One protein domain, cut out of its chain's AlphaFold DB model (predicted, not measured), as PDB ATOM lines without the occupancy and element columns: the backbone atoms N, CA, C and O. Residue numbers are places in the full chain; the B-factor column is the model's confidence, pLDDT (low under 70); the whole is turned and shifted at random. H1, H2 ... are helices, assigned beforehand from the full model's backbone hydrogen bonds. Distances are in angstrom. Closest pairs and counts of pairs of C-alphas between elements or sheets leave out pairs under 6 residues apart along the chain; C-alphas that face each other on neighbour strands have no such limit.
ATOM      1  N   ILE A   2      45.865 -11.126  -7.336       68.56
ATOM      2  CA  ILE A   2      44.614 -11.239  -6.569       68.56
ATOM      3  C   ILE A   2      44.666 -12.538  -5.739       68.56
ATOM      4  O   ILE A   2      45.106 -13.550  -6.295       68.56
ATOM      5  N   PRO A   3      44.281 -12.535  -4.445       69.94
ATOM      6  CA  PRO A   3      44.358 -13.724  -3.603       69.94
ATOM      7  C   PRO A   3      43.548 -14.903  -4.169       69.94
ATOM      8  O   PRO A   3      42.466 -14.688  -4.728       69.94
ATOM      9  N   PRO A   4      44.023 -16.152  -4.001       68.00
ATOM     10  CA  PRO A   4      43.230 -17.330  -4.335       68.00
ATOM     11  C   PRO A   4      41.914 -17.326  -3.540       68.00
ATOM     12  O   PRO A   4      41.862 -16.832  -2.415       68.00
ATOM     13  N   ASN A   5      40.840 -17.850  -4.136       78.38
ATOM     14  CA  ASN A   5      39.490 -17.940  -3.554       78.38
ATOM     15  C   ASN A   5      38.779 -16.601  -3.274       78.38
ATOM     16  O   ASN A   5      37.600 -16.606  -2.914       78.38
ATOM     17  N   PHE A   6      39.424 -15.446  -3.499       83.81
ATOM     18  CA  PHE A   6      38.779 -14.135  -3.350       83.81
ATOM     19  C   PHE A   6      37.543 -14.014  -4.255       83.81
ATOM     20  O   PHE A   6      36.535 -13.435  -3.861       83.81
ATOM     21  N   TYR A   7      37.584 -14.613  -5.451       86.00
ATOM     22  CA  TYR A   7      36.435 -14.644  -6.357       86.00
ATOM     23  C   TYR A   7      35.238 -15.367  -5.742       86.00
ATOM     24  O   TYR A   7      34.153 -14.788  -5.674       86.00
ATOM     25  N   LYS A   8      35.442 -16.599  -5.265       86.69
ATOM     26  CA  LYS A   8      34.405 -17.379  -4.588       86.69
ATOM     27  C   LYS A   8      33.793 -16.603  -3.421       86.69
ATOM     28  O   LYS A   8      32.580 -16.491  -3.337       86.69
ATOM     29  N   VAL A   9      34.622 -15.985  -2.584       90.94
ATOM     30  CA  VAL A   9      34.161 -15.248  -1.396       90.94
ATOM     31  C   VAL A   9      33.338 -14.018  -1.755       90.94
ATOM     32  O   VAL A   9      32.286 -13.791  -1.161       90.94
ATOM     33  N   ILE A  10      33.770 -13.245  -2.752       93.06
ATOM     34  CA  ILE A  10      32.982 -12.116  -3.254       93.06
ATOM     35  C   ILE A  10      31.667 -12.606  -3.866       93.06
ATOM     36  O   ILE A  10      30.620 -12.016  -3.610       93.06
ATOM     37  N   LYS A  11      31.695 -13.694  -4.642       92.00
ATOM     38  CA  LYS A  11      30.496 -14.280  -5.249       92.00
ATOM     39  C   LYS A  11      29.488 -14.736  -4.192       92.00
ATOM     40  O   LYS A  11      28.317 -14.374  -4.298       92.00
ATOM     41  N   ASP A  12      29.941 -15.468  -3.179       92.31
ATOM     42  CA  ASP A  12      29.110 -15.950  -2.072       92.31
ATOM     43  C   ASP A  12      28.521 -14.766  -1.289       92.31
ATOM     44  O   ASP A  12      27.317 -14.723  -1.032       92.31
ATOM     45  N   PHE A  13      29.326 -13.728  -1.031       95.44
ATOM     46  CA  PHE A  13      28.850 -12.528  -0.349       95.44
ATOM     47  C   PHE A  13      27.764 -11.791  -1.144       95.44
ATOM     48  O   PHE A  13      26.722 -11.429  -0.595       95.44
ATOM     49  N   ILE A  14      27.970 -11.594  -2.452       95.12
ATOM     50  CA  ILE A  14      26.963 -10.981  -3.331       95.12
ATOM     51  C   ILE A  14      25.687 -11.830  -3.338       95.12
ATOM     52  O   ILE A  14      24.584 -11.281  -3.305       95.12
ATOM     53  N   GLN A  15      25.816 -13.156  -3.381       94.12
ATOM     54  CA  GLN A  15      24.673 -14.060  -3.407       94.12
ATOM     55  C   GLN A  15      23.852 -13.982  -2.111       94.12
ATOM     56  O   GLN A  15      22.623 -13.906  -2.185       94.12
ATOM     57  N   ASP A  16      24.497 -13.918  -0.946       94.19
ATOM     58  CA  ASP A  16      23.820 -13.751   0.347       94.19
ATOM     59  C   ASP A  16      23.157 -12.373   0.484       94.19
ATOM     60  O   ASP A  16      22.014 -12.277   0.951       94.19
ATOM     61  N   ILE A  17      23.825 -11.309   0.013       94.69
ATOM     62  CA  ILE A  17      23.247  -9.959  -0.040       94.69
ATOM     63  C   ILE A  17      21.989  -9.970  -0.908       94.69
ATOM     64  O   ILE A  17      20.933  -9.578  -0.432       94.69
ATOM     65  N   VAL A  18      22.051 -10.454  -2.149       93.81
ATOM     66  CA  VAL A  18      20.889 -10.428  -3.058       93.81
ATOM     67  C   VAL A  18      19.763 -11.346  -2.582       93.81
ATOM     68  O   VAL A  18      18.593 -11.061  -2.819       93.81
ATOM     69  N   THR A  19      20.083 -12.445  -1.899       93.06
ATOM     70  CA  THR A  19      19.057 -13.314  -1.303       93.06
ATOM     71  C   THR A  19      18.298 -12.591  -0.189       93.06
ATOM     72  O   THR A  19      17.097 -12.801  -0.028       93.06
ATOM     73  N   THR A  20      18.987 -11.727   0.558       93.25
ATOM     74  CA  THR A  20      18.400 -10.920   1.637       93.25
ATOM     75  C   THR A  20      17.703  -9.662   1.108       93.25
ATOM     76  O   THR A  20      16.647  -9.303   1.615       93.25
ATOM     77  N   PHE A  21      18.265  -9.041   0.069       93.19
ATOM     78  CA  PHE A  21      17.824  -7.784  -0.541       93.19
ATOM     79  C   PHE A  21      17.632  -7.958  -2.061       93.19
ATOM     80  O   PHE A  21      18.473  -7.514  -2.854       93.19
ATOM     81  N   PRO A  22      16.567  -8.645  -2.517       91.31
ATOM     82  CA  PRO A  22      16.368  -8.956  -3.936       91.31
ATOM     83  C   PRO A  22      16.218  -7.725  -4.841       91.31
ATOM     84  O   PRO A  22      16.481  -7.799  -6.040       91.31
ATOM     85  N   GLU A  23      15.781  -6.601  -4.277       91.12
ATOM     86  CA  GLU A  23      15.604  -5.312  -4.946       91.12
ATOM     87  C   GLU A  23      16.898  -4.502  -5.101       91.12
ATOM     88  O   GLU A  23      16.903  -3.491  -5.807       91.12
ATOM     89  N   LEU A  24      17.993  -4.929  -4.463       91.06
ATOM     90  CA  LEU A  24      19.256  -4.203  -4.490       91.06
ATOM     91  C   LEU A  24      19.838  -4.172  -5.918       91.06
ATOM     92  O   LEU A  24      20.106  -5.226  -6.509       91.06
ATOM     93  N   PRO A  25      20.096  -2.983  -6.495       90.00
ATOM     94  CA  PRO A  25      20.692  -2.894  -7.817       90.00
ATOM     95  C   PRO A  25      22.172  -3.288  -7.767       90.00
ATOM     96  O   PRO A  25      22.982  -2.648  -7.100       90.00
ATOM     97  N   LEU A  26      22.545  -4.312  -8.536       93.62
ATOM     98  CA  LEU A  26      23.950  -4.660  -8.751       93.62
ATOM     99  C   LEU A  26      24.550  -3.862  -9.910       93.62
ATOM    100  O   LEU A  26      23.946  -3.761 -10.989       93.62
ATOM    101  N   THR A  27      25.781  -3.393  -9.707       94.88
ATOM    102  CA  THR A  27      26.646  -2.891 -10.780       94.88
ATOM    103  C   THR A  27      26.909  -3.990 -11.819       94.88
ATOM    104  O   THR A  27      26.792  -5.180 -11.500       94.88
ATOM    105  N   PRO A  28      27.264  -3.630 -13.068       93.56
ATOM    106  CA  PRO A  28      27.608  -4.616 -14.092       93.56
ATOM    107  C   PRO A  28      28.693  -5.600 -13.632       93.56
ATOM    108  O   PRO A  28      28.571  -6.794 -13.889       93.56
ATOM    109  N   ASP A  29      29.690  -5.118 -12.886       92.88
ATOM    110  CA  ASP A  29      30.811  -5.936 -12.424       92.88
ATOM    111  C   ASP A  29      30.408  -6.950 -11.348       92.88
ATOM    112  O   ASP A  29      30.742  -8.132 -11.453       92.88
ATOM    113  N   LEU A  30      29.617  -6.533 -10.352       94.06
ATOM    114  CA  LEU A  30      29.098  -7.457  -9.337       94.06
ATOM    115  C   LEU A  30      28.133  -8.480  -9.943       94.06
ATOM    116  O   LEU A  30      28.130  -9.646  -9.548       94.06
ATOM    117  N   ARG A  31      27.335  -8.066 -10.933       93.31
ATOM    118  CA  ARG A  31      26.449  -8.974 -11.667       93.31
ATOM    119  C   ARG A  31      27.243 -10.024 -12.442       93.31
ATOM    120  O   ARG A  31      26.922 -11.203 -12.342       93.31
ATOM    121  N   ALA A  32      28.303  -9.611 -13.137       91.12
ATOM    122  CA  ALA A  32      29.171 -10.518 -13.881       91.12
ATOM    123  C   ALA A  32      29.824 -11.576 -12.974       91.12
ATOM    124  O   ALA A  32      29.862 -12.751 -13.336       91.12
ATOM    125  N   ILE A  33      30.285 -11.191 -11.778       90.94
ATOM    126  CA  ILE A  33      30.847 -12.135 -10.795       90.94
ATOM    127  C   ILE A  33      29.780 -13.112 -10.288       90.94
ATOM    128  O   ILE A  33      30.023 -14.318 -10.203       90.94
ATOM    129  N   ARG A  34      28.583 -12.611  -9.966       90.75
ATOM    130  CA  ARG A  34      27.484 -13.438  -9.460       90.75
ATOM    131  C   ARG A  34      27.031 -14.487 -10.477       90.75
ATOM    132  O   ARG A  34      26.835 -15.644 -10.115       90.75
ATOM    133  N   GLU A  35      26.840 -14.076 -11.726       89.69
ATOM    134  CA  GLU A  35      26.259 -14.913 -12.786       89.69
ATOM    135  C   GLU A  35      27.271 -15.866 -13.428       89.69
ATOM    136  O   GLU A  35      26.880 -16.860 -14.034       89.69
ATOM    137  N   SER A  36      28.571 -15.600 -13.297       85.75
ATOM    138  CA  SER A  36      29.588 -16.432 -13.933       85.75
ATOM    139  C   SER A  36      29.689 -17.819 -13.286       85.75
ATOM    140  O   SER A  36      29.891 -17.966 -12.076       85.75
ATOM    141  N   GLU A  37      29.577 -18.851 -14.122       79.12
ATOM    142  CA  GLU A  37      29.691 -20.269 -13.754       79.12
ATOM    143  C   GLU A  37      31.146 -20.735 -13.602       79.12
ATOM    144  O   GLU A  37      31.400 -21.776 -12.999       79.12
ATOM    145  N   ILE A  38      32.105 -19.965 -14.130       75.31
ATOM    146  CA  ILE A  38      33.524 -20.325 -14.172       75.31
ATOM    147  C   ILE A  38      34.309 -19.328 -13.322       75.31
ATOM    148  O   ILE A  38      34.291 -18.124 -13.575       75.31
ATOM    149  N   GLU A  39      35.028 -19.833 -12.321       69.38
ATOM    150  CA  GLU A  39      35.989 -19.024 -11.572       69.38
ATOM    151  C   GLU A  39      37.141 -18.617 -12.512       69.38
ATOM    152  O   GLU A  39      37.739 -19.487 -13.161       69.38
ATOM    153  N   PRO A  40      37.431 -17.310 -12.665       67.19
ATOM    154  CA  PRO A  40      38.533 -16.867 -13.501       67.19
ATOM    155  C   PRO A  40      39.834 -17.476 -12.979       67.19
ATOM    156  O   PRO A  40      40.101 -17.479 -11.778       67.19
ATOM    157  N   ARG A  41      40.656 -18.004 -13.892       60.47
ATOM    158  CA  ARG A  41      41.994 -18.478 -13.526       60.47
ATOM    159  C   ARG A  41      42.791 -17.314 -12.939       60.47
ATOM    160  O   ARG A  41      42.631 -16.181 -13.383       60.47
ATOM    161  N   SER A  42      43.661 -17.594 -11.971       54.72
ATOM    162  CA  SER A  42      44.431 -16.569 -11.249       54.72
ATOM    163  C   SER A  42      45.326 -15.695 -12.143       54.72
ATOM    164  O   SER A  42      45.718 -14.603 -11.736       54.72
ATOM    165  N   ASP A  43      45.630 -16.149 -13.362       53.38
ATOM    166  CA  ASP A  43      46.388 -15.447 -14.402       53.38
ATOM    167  C   ASP A  43      45.508 -14.710 -15.433       53.38
ATOM    168  O   ASP A  43      46.009 -13.897 -16.213       53.38
ATOM    169  N   ALA A  44      44.197 -14.959 -15.441       57.47
ATOM    170  CA  ALA A  44      43.254 -14.316 -16.337       57.47
ATOM    171  C   ALA A  44      42.787 -12.977 -15.745       57.47
ATOM    172  O   ALA A  44      42.079 -12.936 -14.738       57.47
ATOM    173  N   LEU A  45      43.135 -11.865 -16.403       58.25
ATOM    174  CA  LEU A  45      42.563 -10.549 -16.102       58.25
ATOM    175  C   LEU A  45      41.072 -10.540 -16.483       58.25
ATOM    176  O   LEU A  45      40.695 -10.192 -17.602       58.25
ATOM    177  N   ASN A  46      40.203 -10.945 -15.560       75.12
ATOM    178  CA  ASN A  46      38.781 -10.653 -15.667       75.12
ATOM    179  C   ASN A  46      38.565  -9.198 -15.230       75.12
ATOM    180  O   ASN A  46      38.772  -8.863 -14.068       75.12
ATOM    181  N   GLN A  47      38.150  -8.342 -16.165       82.00
ATOM    182  CA  GLN A  47      37.997  -6.906 -15.931       82.00
ATOM    183  C   GLN A  47      37.073  -6.594 -14.745       82.00
ATOM    184  O   GLN A  47      37.450  -5.808 -13.881       82.00
ATOM    185  N   SER A  48      35.908  -7.239 -14.661       85.31
ATOM    186  CA  SER A  48      34.962  -7.015 -13.560       85.31
ATOM    187  C   SER A  48      35.528  -7.456 -12.218       85.31
ATOM    188  O   SER A  48      35.337  -6.794 -11.201       85.31
ATOM    189  N   TYR A  49      36.289  -8.547 -12.219       83.00
ATOM    190  CA  TYR A  49      36.973  -9.023 -11.027       83.00
ATOM    191  C   TYR A  49      38.073  -8.062 -10.559       83.00
ATOM    192  O   TYR A  49      38.151  -7.753  -9.371       83.00
ATOM    193  N   THR A  50      38.882  -7.540 -11.487       84.94
ATOM    194  CA  THR A  50      39.916  -6.539 -11.194       84.94
ATOM    195  C   THR A  50      39.313  -5.264 -10.617       84.94
ATOM    196  O   THR A  50      39.791  -4.797  -9.591       84.94
ATOM    197  N   VAL A  51      38.226  -4.753 -11.203       89.44
ATOM    198  CA  VAL A  51      37.534  -3.550 -10.711       89.44
ATOM    199  C   VAL A  51      37.053  -3.735  -9.270       89.44
ATOM    200  O   VAL A  51      37.263  -2.864  -8.427       89.44
ATOM    201  N   VAL A  52      36.438  -4.880  -8.959       92.00
ATOM    202  CA  VAL A  52      35.964  -5.161  -7.597       92.00
ATOM    203  C   VAL A  52      37.132  -5.318  -6.627       92.00
ATOM    204  O   VAL A  52      37.078  -4.774  -5.525       92.00
ATOM    205  N   TYR A  53      38.200  -6.011  -7.026       88.00
ATOM    206  CA  TYR A  53      39.386  -6.165  -6.188       88.00
ATOM    207  C   TYR A  53      40.070  -4.823  -5.897       88.00
ATOM    208  O   TYR A  53      40.384  -4.550  -4.744       88.00
ATOM    209  N   GLU A  54      40.261  -3.965  -6.901       86.50
ATOM    210  CA  GLU A  54      40.859  -2.633  -6.734       86.50
ATOM    211  C   GLU A  54      40.025  -1.743  -5.808       86.50
ATOM    212  O   GLU A  54      40.576  -1.068  -4.937       86.50
ATOM    213  N   HIS A  55      38.695  -1.787  -5.937       91.19
ATOM    214  CA  HIS A  55      37.785  -1.078  -5.039       91.19
ATOM    215  C   HIS A  55      37.937  -1.549  -3.589       91.19
ATOM    216  O   HIS A  55      38.086  -0.739  -2.678       91.19
ATOM    217  N   VAL A  56      37.943  -2.865  -3.370       90.88
ATOM    218  CA  VAL A  56      38.125  -3.457  -2.037       90.88
ATOM    219  C   VAL A  56      39.498  -3.097  -1.464       90.88
ATOM    220  O   VAL A  56      39.591  -2.697  -0.304       90.88
ATOM    221  N   LEU A  57      40.551  -3.183  -2.279       84.69
ATOM    222  CA  LEU A  57      41.921  -2.846  -1.896       84.69
ATOM    223  C   LEU A  57      42.066  -1.367  -1.507       84.69
ATOM    224  O   LEU A  57      42.920  -1.038  -0.690       84.69
ATOM    225  N   HIS A  58      41.233  -0.484  -2.059       83.31
ATOM    226  CA  HIS A  58      41.173   0.923  -1.671       83.31
ATOM    227  C   HIS A  58      40.367   1.144  -0.379       83.31
ATOM    228  O   HIS A  58      40.843   1.803   0.545       83.31
ATOM    229  N   GLU A  59      39.153   0.594  -0.286       86.44
ATOM    230  CA  GLU A  59      38.207   0.929   0.790       86.44
ATOM    231  C   GLU A  59      38.507   0.236   2.123       86.44
ATOM    232  O   GLU A  59      38.408   0.850   3.187       86.44
ATOM    233  N   PHE A  60      38.863  -1.049   2.097       88.50
ATOM    234  CA  PHE A  60      38.986  -1.851   3.316       88.50
ATOM    235  C   PHE A  60      40.154  -1.422   4.211       88.50
ATOM    236  O   PHE A  60      39.939  -1.319   5.421       88.50
ATOM    237  N   PRO A  61      41.356  -1.103   3.686       78.50
ATOM    238  CA  PRO A  61      42.449  -0.573   4.502       78.50
ATOM    239  C   PRO A  61      42.056   0.672   5.299       78.50
ATOM    240  O   PRO A  61      42.362   0.775   6.484       78.50
ATOM    241  N   LEU A  62      41.295   1.583   4.683       81.56
ATOM    242  CA  LEU A  62      40.837   2.825   5.315       81.56
ATOM    243  C   LEU A  62      39.804   2.592   6.430       81.56
ATOM    244  O   LEU A  62      39.482   3.522   7.172       81.56
ATOM    245  N   ARG A  63      39.245   1.382   6.521       85.31
ATOM    246  CA  ARG A  63      38.227   0.965   7.499       85.31
ATOM    247  C   ARG A  63      38.679  -0.237   8.317       85.31
ATOM    248  O   ARG A  63      37.854  -0.881   8.961       85.31
ATOM    249  N   PHE A  64      39.981  -0.525   8.312       82.25
ATOM    250  CA  PHE A  64      40.565  -1.706   8.936       82.25
ATOM    251  C   PHE A  64      40.033  -1.927  10.358       82.25
ATOM    252  O   PHE A  64      39.520  -2.999  10.668       82.25
ATOM    253  N   PHE A  65      40.082  -0.898  11.209       79.81
ATOM    254  CA  PHE A  65      39.633  -1.012  12.599       79.81
ATOM    255  C   PHE A  65      38.129  -1.114  12.736       79.81
ATOM    256  O   PHE A  65      37.641  -1.827  13.606       79.81
ATOM    257  N   ASP A  66      37.395  -0.377  11.914       84.62
ATOM    258  CA  ASP A  66      35.944  -0.390  11.989       84.62
ATOM    259  C   ASP A  66      35.425  -1.790  11.650       84.62
ATOM    260  O   ASP A  66      34.540  -2.304  12.326       84.62
ATOM    261  N   ILE A  67      36.062  -2.455  10.683       90.19
ATOM    262  CA  ILE A  67      35.760  -3.832  10.292       90.19
ATOM    263  C   ILE A  67      36.266  -4.843  11.326       90.19
ATOM    264  O   ILE A  67      35.511  -5.716  11.757       90.19
ATOM    265  N   LEU A  68      37.525  -4.734  11.759       84.81
ATOM    266  CA  LEU A  68      38.130  -5.689  12.690       84.81
ATOM    267  C   LEU A  68      37.405  -5.713  14.049       84.81
ATOM    268  O   LEU A  68      37.193  -6.786  14.625       84.81
ATOM    269  N   TYR A  69      36.991  -4.543  14.540       84.25
ATOM    270  CA  TYR A  69      36.300  -4.377  15.821       84.25
ATOM    271  C   TYR A  69      34.772  -4.294  15.699       84.25
ATOM    272  O   TYR A  69      34.113  -4.083  16.712       84.25
ATOM    273  N   GLU A  70      34.207  -4.482  14.502       90.31
ATOM    274  CA  GLU A  70      32.756  -4.434  14.247       90.31
ATOM    275  C   GLU A  70      32.085  -3.128  14.711       90.31
ATOM    276  O   GLU A  70      30.981  -3.118  15.264       90.31
ATOM    277  N   LYS A  71      32.752  -1.992  14.491       89.56
ATOM    278  CA  LYS A  71      32.232  -0.674  14.861       89.56
ATOM    279  C   LYS A  71      31.053  -0.307  13.969       89.56
ATOM    280  O   LYS A  71      31.215   0.030  12.797       89.56
ATOM    281  N   THR A  72      29.848  -0.368  14.527       90.75
ATOM    282  CA  THR A  72      28.595  -0.096  13.799       90.75
ATOM    283  C   THR A  72      28.493   1.333  13.264       90.75
ATOM    284  O   THR A  72      27.749   1.586  12.317       90.75
ATOM    285  N   GLU A  73      29.281   2.255  13.820       90.38
ATOM    286  CA  GLU A  73      29.451   3.629  13.349       90.38
ATOM    287  C   GLU A  73      29.853   3.678  11.870       90.38
ATOM    288  O   GLU A  73      29.470   4.613  11.164       90.38
ATOM    289  N   LEU A  74      30.532   2.633  11.377       90.12
ATOM    290  CA  LEU A  74      30.879   2.452   9.968       90.12
ATOM    291  C   LEU A  74      29.679   2.647   9.034       90.12
ATOM    292  O   LEU A  74      29.841   3.170   7.936       90.12
ATOM    293  N   PHE A  75      28.479   2.260   9.472       92.81
ATOM    294  CA  PHE A  75      27.266   2.252   8.654       92.81
ATOM    295  C   PHE A  75      26.308   3.416   8.949       92.81
ATOM    296  O   PHE A  75      25.179   3.435   8.454       92.81
ATOM    297  N   GLN A  76      26.720   4.402   9.752       88.94
ATOM    298  CA  GLN A  76      25.909   5.601  10.012       88.94
ATOM    299  C   GLN A  76      25.881   6.556   8.811       88.94
ATOM    300  O   GLN A  76      24.899   7.274   8.578       88.94
ATOM    301  N   GLU A  77      26.939   6.542   8.010       89.69
ATOM    302  CA  GLU A  77      27.063   7.302   6.773       89.69
ATOM    303  C   GLU A  77      27.068   6.376   5.559       89.69
ATOM    304  O   GLU A  77      27.352   5.191   5.687       89.69
ATOM    305  N   SER A  78      26.735   6.920   4.384       92.12
ATOM    306  CA  SER A  78      26.763   6.154   3.134       92.12
ATOM    307  C   SER A  78      28.176   5.629   2.890       92.12
ATOM    308  O   SER A  78      29.147   6.393   2.987       92.12
ATOM    309  N   ARG A  79      28.289   4.322   2.636       89.94
ATOM    310  CA  ARG A  79      29.572   3.625   2.468       89.94
ATOM    311  C   ARG A  79      29.442   2.492   1.469       89.94
ATOM    312  O   ARG A  79      28.623   1.594   1.641       89.94
ATOM    313  N   THR A  80      30.329   2.486   0.485       93.50
ATOM    314  CA  THR A  80      30.408   1.431  -0.521       93.50
ATOM    315  C   THR A  80      31.622   0.556  -0.270       93.50
ATOM    316  O   THR A  80      32.686   0.834  -0.804       93.50
ATOM    317  N   LEU A  81      31.488  -0.498   0.541       94.31
ATOM    318  CA  LEU A  81      32.577  -1.472   0.728       94.31
ATOM    319  C   LEU A  81      32.689  -2.414  -0.483       94.31
ATOM    320  O   LEU A  81      33.778  -2.830  -0.855       94.31
ATOM    321  N   LEU A  82      31.568  -2.675  -1.158       95.06
ATOM    322  CA  LEU A  82      31.529  -3.269  -2.491       95.06
ATOM    323  C   LEU A  82      31.063  -2.212  -3.505       95.06
ATOM    324  O   LEU A  82      30.233  -1.367  -3.145       95.06
ATOM    325  N   PRO A  83      31.537  -2.254  -4.763       94.00
ATOM    326  CA  PRO A  83      31.170  -1.273  -5.780       94.00
ATOM    327  C   PRO A  83      29.655  -1.113  -5.943       94.00
ATOM    328  O   PRO A  83      28.962  -2.033  -6.373       94.00
ATOM    329  N   GLY A  84      29.145   0.081  -5.636       92.31
ATOM    330  CA  GLY A  84      27.735   0.439  -5.823       92.31
ATOM    331  C   GLY A  84      26.749  -0.142  -4.802       92.31
ATOM    332  O   GLY A  84      25.554   0.087  -4.950       92.31
ATOM    333  N   ILE A  85      27.217  -0.842  -3.764       95.06
ATOM    334  CA  ILE A  85      26.372  -1.301  -2.652       95.06
ATOM    335  C   ILE A  85      26.537  -0.341  -1.478       95.06
ATOM    336  O   ILE A  85      27.621  -0.273  -0.907       95.06
ATOM    337  N   ASP A  86      25.475   0.365  -1.087       94.56
ATOM    338  CA  ASP A  86      25.506   1.230   0.097       94.56
ATOM    339  C   ASP A  86      25.189   0.441   1.374       94.56
ATOM    340  O   ASP A  86      24.040   0.094   1.660       94.56
ATOM    341  N   PHE A  87      26.217   0.192   2.180       95.00
ATOM    342  CA  PHE A  87      26.109  -0.557   3.426       95.00
ATOM    343  C   PHE A  87      25.326   0.188   4.509       95.00
ATOM    344  O   PHE A  87      24.793  -0.465   5.403       95.00
ATOM    345  N   LYS A  88      25.164   1.515   4.415       94.19
ATOM    346  CA  LYS A  88      24.226   2.236   5.286       94.19
ATOM    347  C   LYS A  88      22.802   1.749   5.076       94.19
ATOM    348  O   LYS A  88      22.066   1.591   6.047       94.19
ATOM    349  N   VAL A  89      22.407   1.537   3.824       92.38
ATOM    350  CA  VAL A  89      21.057   1.077   3.490       92.38
ATOM    351  C   VAL A  89      20.869  -0.346   3.999       92.38
ATOM    352  O   VAL A  89      19.931  -0.587   4.750       92.38
ATOM    353  N   LEU A  90      21.813  -1.245   3.694       93.25
ATOM    354  CA  LEU A  90      21.743  -2.642   4.137       93.25
ATOM    355  C   LEU A  90      21.674  -2.773   5.663       93.25
ATOM    356  O   LEU A  90      20.912  -3.578   6.188       93.25
ATOM    357  N   TRP A  91      22.484  -1.991   6.383       93.56
ATOM    358  CA  TRP A  91      22.606  -2.108   7.834       93.56
ATOM    359  C   TRP A  91      21.403  -1.555   8.601       93.56
ATOM    360  O   TRP A  91      21.081  -2.051   9.680       93.56
ATOM    361  N   ASN A  92      20.763  -0.513   8.060       90.00
ATOM    362  CA  ASN A  92      19.613   0.147   8.686       90.00
ATOM    363  C   ASN A  92      18.261  -0.428   8.235       90.00
ATOM    364  O   ASN A  92      17.221   0.054   8.684       90.00
ATOM    365  N   ASP A  93      18.263  -1.436   7.366       90.38
ATOM    366  CA  ASP A  93      17.059  -2.181   7.022       90.38
ATOM    367  C   ASP A  93      16.644  -3.139   8.160       90.38
ATOM    368  O   ASP A  93      17.369  -3.357   9.137       90.38
ATOM    369  N   ASN A  94      15.462  -3.740   8.045       89.06
ATOM    370  CA  ASN A  94      14.913  -4.683   9.009       89.06
ATOM    371  C   ASN A  94      15.538  -6.084   8.865       89.06
ATOM    372  O   ASN A  94      14.863  -7.061   8.532       89.06
ATOM    373  N   ILE A  95      16.843  -6.178   9.123       92.75
ATOM    374  CA  ILE A  95      17.596  -7.433   9.107       92.75
ATOM    375  C   ILE A  95      17.824  -8.005  10.504       92.75
ATOM    376  O   ILE A  95      17.887  -7.300  11.511       92.75
ATOM    377  N   THR A  96      17.989  -9.325  10.561       93.31
ATOM    378  CA  THR A  96      18.258 -10.033  11.816       93.31
ATOM    379  C   THR A  96      19.692  -9.813  12.301       93.31
ATOM    380  O   THR A  96      20.607  -9.596  11.505       93.31
ATOM    381  N   GLU A  97      19.929  -9.988  13.603       92.75
ATOM    382  CA  GLU A  97      21.289  -9.997  14.168       92.75
ATOM    383  C   GLU A  97      22.171 -11.093  13.552       92.75
ATOM    384  O   GLU A  97      23.373 -10.911  13.371       92.75
ATOM    385  N   LYS A  98      21.566 -12.213  13.131       91.25
ATOM    386  CA  LYS A  98      22.275 -13.248  12.376       91.25
ATOM    387  C   LYS A  98      22.778 -12.695  11.041       91.25
ATOM    388  O   LYS A  98      23.946 -12.877  10.727       91.25
ATOM    389  N   THR A  99      21.936 -11.997  10.282       92.50
ATOM    390  CA  THR A  99      22.313 -11.374   9.002       92.50
ATOM    391  C   THR A  99      23.437 -10.352   9.186       92.50
ATOM    392  O   THR A  99      24.416 -10.384   8.445       92.50
ATOM    393  N   LYS A 100      23.350  -9.498  10.215       93.88
ATOM    394  CA  LYS A 100      24.417  -8.551  10.577       93.88
ATOM    395  C   LYS A 100      25.740  -9.258  10.876       93.88
ATOM    396  O   LYS A 100      26.782  -8.849  10.369       93.88
ATOM    397  N   SER A 101      25.688 -10.350  11.640       91.38
ATOM    398  CA  SER A 101      26.860 -11.184  11.919       91.38
ATOM    399  C   SER A 101      27.462 -11.764  10.635       91.38
ATOM    400  O   SER A 101      28.672 -11.692  10.454       91.38
ATOM    401  N   VAL A 102      26.641 -12.266   9.705       92.62
ATOM    402  CA  VAL A 102      27.122 -12.768   8.403       92.62
ATOM    403  C   VAL A 102      27.825 -11.670   7.599       92.62
ATOM    404  O   VAL A 102      28.912 -11.907   7.076       92.62
ATOM    405  N   ILE A 103      27.261 -10.458   7.548       94.94
ATOM    406  CA  ILE A 103      27.887  -9.312   6.872       94.94
ATOM    407  C   ILE A 103      29.275  -9.039   7.462       94.94
ATOM    408  O   ILE A 103      30.250  -8.977   6.716       94.94
ATOM    409  N   TRP A 104      29.397  -8.942   8.791       94.94
ATOM    410  CA  TRP A 104      30.699  -8.728   9.433       94.94
ATOM    411  C   TRP A 104      31.706  -9.829   9.122       94.94
ATOM    412  O   TRP A 104      32.875  -9.533   8.877       94.94
ATOM    413  N   LYS A 105      31.263 -11.088   9.080       91.81
ATOM    414  CA  LYS A 105      32.128 -12.227   8.756       91.81
ATOM    415  C   LYS A 105      32.697 -12.137   7.345       91.81
ATOM    416  O   LYS A 105      33.901 -12.329   7.179       91.81
ATOM    417  N   TYR A 106      31.887 -11.765   6.353       94.88
ATOM    418  CA  TYR A 106      32.390 -11.507   5.002       94.88
ATOM    419  C   TYR A 106      33.352 -10.322   4.958       94.88
ATOM    420  O   TYR A 106      34.423 -10.433   4.366       94.88
ATOM    421  N   LEU A 107      33.017  -9.208   5.617       95.00
ATOM    422  CA  LEU A 107      33.891  -8.035   5.650       95.00
ATOM    423  C   LEU A 107      35.253  -8.363   6.281       95.00
ATOM    424  O   LEU A 107      36.291  -7.991   5.745       95.00
ATOM    425  N   LYS A 108      35.273  -9.114   7.382       89.88
ATOM    426  CA  LYS A 108      36.515  -9.543   8.033       89.88
ATOM    427  C   LYS A 108      37.312 -10.527   7.183       89.88
ATOM    428  O   LYS A 108      38.528 -10.402   7.107       89.88
ATOM    429  N   LEU A 109      36.652 -11.471   6.514       88.94
ATOM    430  CA  LEU A 109      37.325 -12.416   5.623       88.94
ATOM    431  C   LEU A 109      37.989 -11.699   4.443       88.94
ATOM    432  O   LEU A 109      39.163 -11.932   4.162       88.94
ATOM    433  N   ILE A 110      37.267 -10.775   3.812       90.19
ATOM    434  CA  ILE A 110      37.787  -9.943   2.725       90.19
ATOM    435  C   ILE A 110      38.946  -9.068   3.219       90.19
ATOM    436  O   ILE A 110      39.979  -9.001   2.553       90.19
ATOM    437  N   LEU A 111      38.806  -8.449   4.399       86.56
ATOM    438  CA  LEU A 111      39.866  -7.665   5.034       86.56
ATOM    439  C   LEU A 111      41.133  -8.504   5.214       86.56
ATOM    440  O   LEU A 111      42.216  -8.062   4.847       86.56
ATOM    441  N   LEU A 112      41.012  -9.722   5.743       80.19
ATOM    442  CA  LEU A 112      42.164 -10.604   5.890       80.19
ATOM    443  C   LEU A 112      42.778 -10.925   4.526       80.19
ATOM    444  O   LEU A 112      43.983 -10.758   4.369       80.19
ATOM    445  N   MET A 113      41.980 -11.323   3.528       81.00
ATOM    446  CA  MET A 113      42.479 -11.700   2.194       81.00
ATOM    447  C   MET A 113      43.362 -10.631   1.556       81.00
ATOM    448  O   MET A 113      44.386 -10.970   0.967       81.00
ATOM    449  N   ILE A 114      42.997  -9.355   1.690       78.25
ATOM    450  CA  ILE A 114      43.804  -8.263   1.132       78.25
ATOM    451  C   ILE A 114      45.048  -7.949   1.970       78.25
ATOM    452  O   ILE A 114      46.062  -7.548   1.411       78.25
ATOM    453  N   LEU A 115      45.009  -8.170   3.288       70.94
ATOM    454  CA  LEU A 115      46.162  -7.973   4.173       70.94
ATOM    455  C   LEU A 115      47.214  -9.071   4.032       70.94
ATOM    456  O   LEU A 115      48.385  -8.825   4.301       70.94
ATOM    457  N   GLY A 116      46.799 -10.274   3.631       61.41
ATOM    458  CA  GLY A 116      47.711 -11.354   3.256       61.41
ATOM    459  C   GLY A 116      48.407 -11.126   1.908       61.41
ATOM    460  O   GLY A 116      49.294 -11.893   1.548       61.41
ATOM    461  N   GLY A 117      48.008 -10.097   1.150       56.97
ATOM    462  CA  GLY A 117      48.677  -9.687  -0.079       56.97
ATOM    463  C   GLY A 117      49.903  -8.811   0.195       56.97
ATOM    464  O   GLY A 117      49.894  -7.960   1.081       56.97
ATOM    465  N   GLU A 118      50.954  -8.975  -0.610       47.75
ATOM    466  CA  GLU A 118      52.134  -8.104  -0.561       47.75
ATOM    467  C   GLU A 118      51.760  -6.675  -0.996       47.75
ATOM    468  O   GLU A 118      51.547  -6.409  -2.182       47.75
ATOM    469  N   GLY A 119      51.651  -5.751  -0.034       50.44
ATOM    470  CA  GLY A 119      51.204  -4.378  -0.275       50.44
ATOM    471  C   GLY A 119      51.480  -3.400   0.873       50.44
ATOM    472  O   GLY A 119      51.884  -3.779   1.970       50.44
ATOM    473  N   GLU A 120      51.243  -2.111   0.601       47.44
ATOM    474  CA  GLU A 120      51.539  -0.912   1.417       47.44
ATOM    475  C   GLU A 120      50.702  -0.791   2.717       47.44
ATOM    476  O   GLU A 120      50.481   0.296   3.247       47.44
ATOM    477  N   HIS A 121      50.215  -1.912   3.249       56.31
ATOM    478  CA  HIS A 121      49.376  -1.976   4.448       56.31
ATOM    479  C   HIS A 121      50.194  -1.886   5.745       56.31
ATOM    480  O   HIS A 121      49.623  -1.668   6.808       56.31
ATOM    481  N   SER A 122      51.530  -1.968   5.659       50.81
ATOM    482  CA  SER A 122      52.459  -1.788   6.786       50.81
ATOM    483  C   SER A 122      52.216  -0.480   7.549       50.81
ATOM    484  O   SER A 122      52.303  -0.458   8.774       50.81
ATOM    485  N   LYS A 123      51.837   0.584   6.825       50.31
ATOM    486  CA  LYS A 123      51.557   1.920   7.372       50.31
ATOM    487  C   LYS A 123      50.313   1.968   8.259       50.31
ATOM    488  O   LYS A 123      50.249   2.798   9.158       50.31
ATOM    489  N   LEU A 124      49.346   1.067   8.052       53.88
ATOM    490  CA  LEU A 124      48.159   0.972   8.913       53.88
ATOM    491  C   LEU A 124      48.553   0.621  10.350       53.88
ATOM    492  O   LEU A 124      47.864   1.013  11.284       53.88
ATOM    493  N   PHE A 125      49.676  -0.083  10.520       53.81
ATOM    494  CA  PHE A 125      50.106  -0.672  11.781       53.81
ATOM    495  C   PHE A 125      51.088   0.190  12.587       53.81
ATOM    496  O   PHE A 125      51.421  -0.170  13.714       53.81
ATOM    497  N   GLU A 126      51.534   1.329  12.047       51.44
ATOM    498  CA  GLU A 126      52.620   2.139  12.621       51.44
ATOM    499  C   GLU A 126      52.261   2.803  13.966       51.44
ATOM    500  O   GLU A 126      53.152   3.028  14.778       51.44
ATOM    501  N   ASN A 127      50.972   3.044  14.252       46.47
ATOM    502  CA  ASN A 127      50.517   3.819  15.423       46.47
ATOM    503  C   ASN A 127      49.543   3.062  16.351       46.47
ATOM    504  O   ASN A 127      48.780   3.681  17.093       46.47
ATOM    505  N   ILE A 128      49.518   1.728  16.297       53.47
ATOM    506  CA  ILE A 128      48.568   0.900  17.058       53.47
ATOM    507  C   ILE A 128      49.285   0.191  18.202       53.47
ATOM    508  O   ILE A 128      50.429  -0.244  18.054       53.47
ATOM    509  N   ASN A 129      48.576  -0.041  19.313       58.91
ATOM    510  CA  ASN A 129      48.977  -1.085  20.249       58.91
ATOM    511  C   ASN A 129      48.977  -2.457  19.545       58.91
ATOM    512  O   ASN A 129      47.950  -3.122  19.409       58.91
ATOM    513  N   MET A 130      50.158  -2.852  19.068       57.31
ATOM    514  CA  MET A 130      50.356  -4.051  18.255       57.31
ATOM    515  C   MET A 130      49.946  -5.350  18.961       57.31
ATOM    516  O   MET A 130      49.675  -6.326  18.270       57.31
ATOM    517  N   ASP A 131      49.890  -5.381  20.294       61.78
ATOM    518  CA  ASP A 131      49.563  -6.602  21.038       61.78
ATOM    519  C   ASP A 131      48.045  -6.861  21.052       61.78
ATOM    520  O   ASP A 131      47.613  -7.941  20.646       61.78
ATOM    521  N   ASP A 132      47.231  -5.846  21.359       65.44
ATOM    522  CA  ASP A 132      45.759  -5.944  21.333       65.44
ATOM    523  C   ASP A 132      45.237  -6.252  19.921       65.44
ATOM    524  O   ASP A 132      44.280  -7.002  19.720       65.44
ATOM    525  N   MET A 133      45.882  -5.673  18.907       69.94
ATOM    526  CA  MET A 133      45.519  -5.916  17.516       69.94
ATOM    527  C   MET A 133      45.882  -7.340  17.071       69.94
ATOM    528  O   MET A 133      45.101  -7.972  16.360       69.94
ATOM    529  N   LYS A 134      47.040  -7.867  17.496       70.06
ATOM    530  CA  LYS A 134      47.428  -9.264  17.236       70.06
ATOM    531  C   LYS A 134      46.446 -10.239  17.864       70.06
ATOM    532  O   LYS A 134      46.060 -11.212  17.218       70.06
ATOM    533  N   GLU A 135      46.037  -9.987  19.104       78.19
ATOM    534  CA  GLU A 135      45.009 -10.790  19.763       78.19
ATOM    535  C   GLU A 135      43.710 -10.750  18.952       78.19
ATOM    536  O   GLU A 135      43.182 -11.801  18.583       78.19
ATOM    537  N   LYS A 136      43.272  -9.554  18.531       80.56
ATOM    538  CA  LYS A 136      42.029  -9.413  17.768       80.56
ATOM    539  C   LYS A 136      42.058 -10.070  16.388       80.56
ATOM    540  O   LYS A 136      41.055 -10.644  15.955       80.56
ATOM    541  N   LEU A 137      43.189 -10.005  15.689       76.38
ATOM    542  CA  LEU A 137      43.387 -10.688  14.407       76.38
ATOM    543  C   LEU A 137      43.340 -12.211  14.577       76.38
ATOM    544  O   LEU A 137      42.660 -12.884  13.805       76.38
ATOM    545  N   ASN A 138      43.982 -12.748  15.620       75.94
ATOM    546  CA  ASN A 138      43.944 -14.181  15.923       75.94
ATOM    547  C   ASN A 138      42.532 -14.663  16.282       75.94
ATOM    548  O   ASN A 138      42.093 -15.701  15.785       75.94
ATOM    549  N   GLU A 139      41.798 -13.911  17.106       82.44
ATOM    550  CA  GLU A 139      40.384 -14.189  17.386       82.44
ATOM    551  C   GLU A 139      39.555 -14.216  16.100       82.44
ATOM    552  O   GLU A 139      38.775 -15.141  15.877       82.44
ATOM    553  N   THR A 140      39.749 -13.212  15.244       81.44
ATOM    554  CA  THR A 140      39.006 -13.060  13.990       81.44
ATOM    555  C   THR A 140      39.270 -14.225  13.041       81.44
ATOM    556  O   THR A 140      38.328 -14.764  12.466       81.44
ATOM    557  N   MET A 141      40.523 -14.673  12.927       77.56
ATOM    558  CA  MET A 141      40.868 -15.870  12.156       77.56
ATOM    559  C   MET A 141      40.156 -17.116  12.690       77.56
ATOM    560  O   MET A 141      39.583 -17.880  11.914       77.56
ATOM    561  N   ASN A 142      40.145 -17.313  14.010       80.88
ATOM    562  CA  ASN A 142      39.482 -18.464  14.621       80.88
ATOM    563  C   ASN A 142      37.954 -18.438  14.414       80.88
ATOM    564  O   ASN A 142      37.363 -19.480  14.129       80.88
ATOM    565  N   ASP A 143      37.312 -17.270  14.517       80.88
ATOM    566  CA  ASP A 143      35.869 -17.130  14.264       80.88
ATOM    567  C   ASP A 143      35.522 -17.385  12.789       80.88
ATOM    568  O   ASP A 143      34.579 -18.122  12.492       80.88
ATOM    569  N   ILE A 144      36.325 -16.868  11.856       81.50
ATOM    570  CA  ILE A 144      36.170 -17.119  10.414       81.50
ATOM    571  C   ILE A 144      36.278 -18.617  10.104       81.50
ATOM    572  O   ILE A 144      35.437 -19.145   9.375       81.50
ATOM    573  N   HIS A 145      37.237 -19.323  10.712       75.50
ATOM    574  CA  HIS A 145      37.379 -20.777  10.567       75.50
ATOM    575  C   HIS A 145      36.168 -21.583  11.014       75.50
ATOM    576  O   HIS A 145      35.940 -22.677  10.503       75.50
ATOM    577  N   SER A 146      35.411 -21.070  11.981       78.50
ATOM    578  CA  SER A 146      34.206 -21.742  12.461       78.50
ATOM    579  C   SER A 146      33.012 -21.576  11.517       78.50
ATOM    580  O   SER A 146      32.036 -22.318  11.636       78.50
ATOM    581  N   PHE A 147      33.071 -20.601  10.603       78.19
ATOM    582  CA  PHE A 147      31.927 -20.170   9.804       78.19
ATOM    583  C   PHE A 147      32.065 -20.462   8.309       78.19
ATOM    584  O   PHE A 147      31.066 -20.778   7.670       78.19
ATOM    585  N   PHE A 148      33.273 -20.363   7.756       78.00
ATOM    586  CA  PHE A 148      33.528 -20.607   6.340       78.00
ATOM    587  C   PHE A 148      34.217 -21.952   6.122       78.00
ATOM    588  O   PHE A 148      35.017 -22.402   6.945       78.00
ATOM    589  N   ASP A 149      33.935 -22.581   4.982       73.69
ATOM    590  CA  ASP A 149      34.636 -23.792   4.568       73.69
ATOM    591  C   ASP A 149      36.142 -23.531   4.462       73.69
ATOM    592  O   ASP A 149      36.569 -22.471   4.000       73.69
ATOM    593  N   LYS A 150      36.954 -24.527   4.840       66.62
ATOM    594  CA  LYS A 150      38.425 -24.438   4.784       66.62
ATOM    595  C   LYS A 150      38.946 -24.006   3.414       66.62
ATOM    596  O   LYS A 150      39.938 -23.295   3.356       66.62
ATOM    597  N   ASP A 151      38.254 -24.386   2.346       66.06
ATOM    598  CA  ASP A 151      38.646 -24.066   0.973       66.06
ATOM    599  C   ASP A 151      38.378 -22.599   0.595       66.06
ATOM    600  O   ASP A 151      38.913 -22.116  -0.395       66.06
ATOM    601  N   SER A 152      37.543 -21.878   1.351       62.84
ATOM    602  CA  SER A 152      37.243 -20.454   1.127       62.84
ATOM    603  C   SER A 152      38.160 -19.520   1.925       62.84
ATOM    604  O   SER A 152      38.114 -18.306   1.734       62.84
ATOM    605  N   ILE A 153      38.980 -20.064   2.827       63.44
ATOM    606  CA  ILE A 153      39.870 -19.302   3.704       63.44
ATOM    607  C   ILE A 153      41.308 -19.462   3.170       63.44
ATOM    608  O   ILE A 153      41.706 -20.587   2.865       63.44
ATOM    609  N   PRO A 154      42.093 -18.378   3.026       61.34
ATOM    610  CA  PRO A 154      43.525 -18.464   2.723       61.34
ATOM    611  C   PRO A 154      44.254 -19.346   3.744       61.34
ATOM    612  O   PRO A 154      43.779 -19.467   4.875       61.34
ATOM    613  N   ASP A 155      45.392 -19.948   3.371       64.94
ATOM    614  CA  ASP A 155      46.137 -20.823   4.288       64.94
ATOM    615  C   ASP A 155      46.430 -20.074   5.605       64.94
ATOM    616  O   ASP A 155      47.131 -19.057   5.597       64.94
TER     617      ASP A 155
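What this domain is: This is residues 2 to 155 of the 331 residues of an uncharacterized protein of viral metagenome (UniProt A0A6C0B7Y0). The long helix H7 runs through the middle, with H1 side by side with it and running the opposite way, while H9 crosses H7 on the side away from H1 and H4 packs on it too. H2 crosses H1 and meets the first part of H3, the short H5 packs on H4 and H6 packs on H5, and residues 126 to 132, of which 130 to 132 belong to H9, stick out. The 154 printed residues include nine named helices, H1 to H9 in chain order, and no named strand: all helix. The whole is compact, with a radius of gyration of the C-alphas of 15.2 A and spans of 42 by 40 by 27 A.

Where its parts are: H1, residues 6 to 20, spans 21.2 A from C-alpha 6 at (38.779, -14.135, -3.350). H2 is 28 to 35, H3 47 to 59, H4 61 to 68, H5 72 to 75, H6 87 to 92. H7, 97 to 115, spans 26.9 A; H8 is 120 to 125; H9, 130 to 147, spans 25.9 A to C-alpha 147 at (31.927, -20.170, 9.804).

How they stand to each other: H1 touches H7 at a shallow tilt of 19 degrees, opposite ways, closest at the C-alphas of Phe 13 and Tyr 106, 6.5 A. H1 touches H2, about perpendicular at 90 degrees, with C-alphas 11 and 34 closest at 5.2 A. H3 touches H2 with residues 48 to 52 alone; C-alphas 29 and 48 are closest, 4.4 A. H4 touches H7, closest C-alphas 67 and 108 at 6.2 A. H5 touches H6, closest C-alphas 75 and 88 at 4.5 A. H9 touches H7 at a steep tilt of 61 degrees, closest C-alphas 105 and 144 at 6.6 A. H8 touches no helix. Every O i to N i+4 pair is within hydrogen-bond range in H1, H2, H3, H6, H7 and H9; H4 has 2 of 4, H8 0 of 2 but 2 of 3 O i to N i+3 pairs, and H5 is too short for an O i to N i+4 pair.

The domain as a whole: The C-alphas of Glu 37 and Asn 129 are farthest apart, 43.5 A. The printed part has no cut; the links H2 to H3 and H5 to H6 are long. Mean pLDDT of the printed part is 81.5; residues 2 to 4, 39 to 45, 116 to 133 and 150 to 155 are under 70.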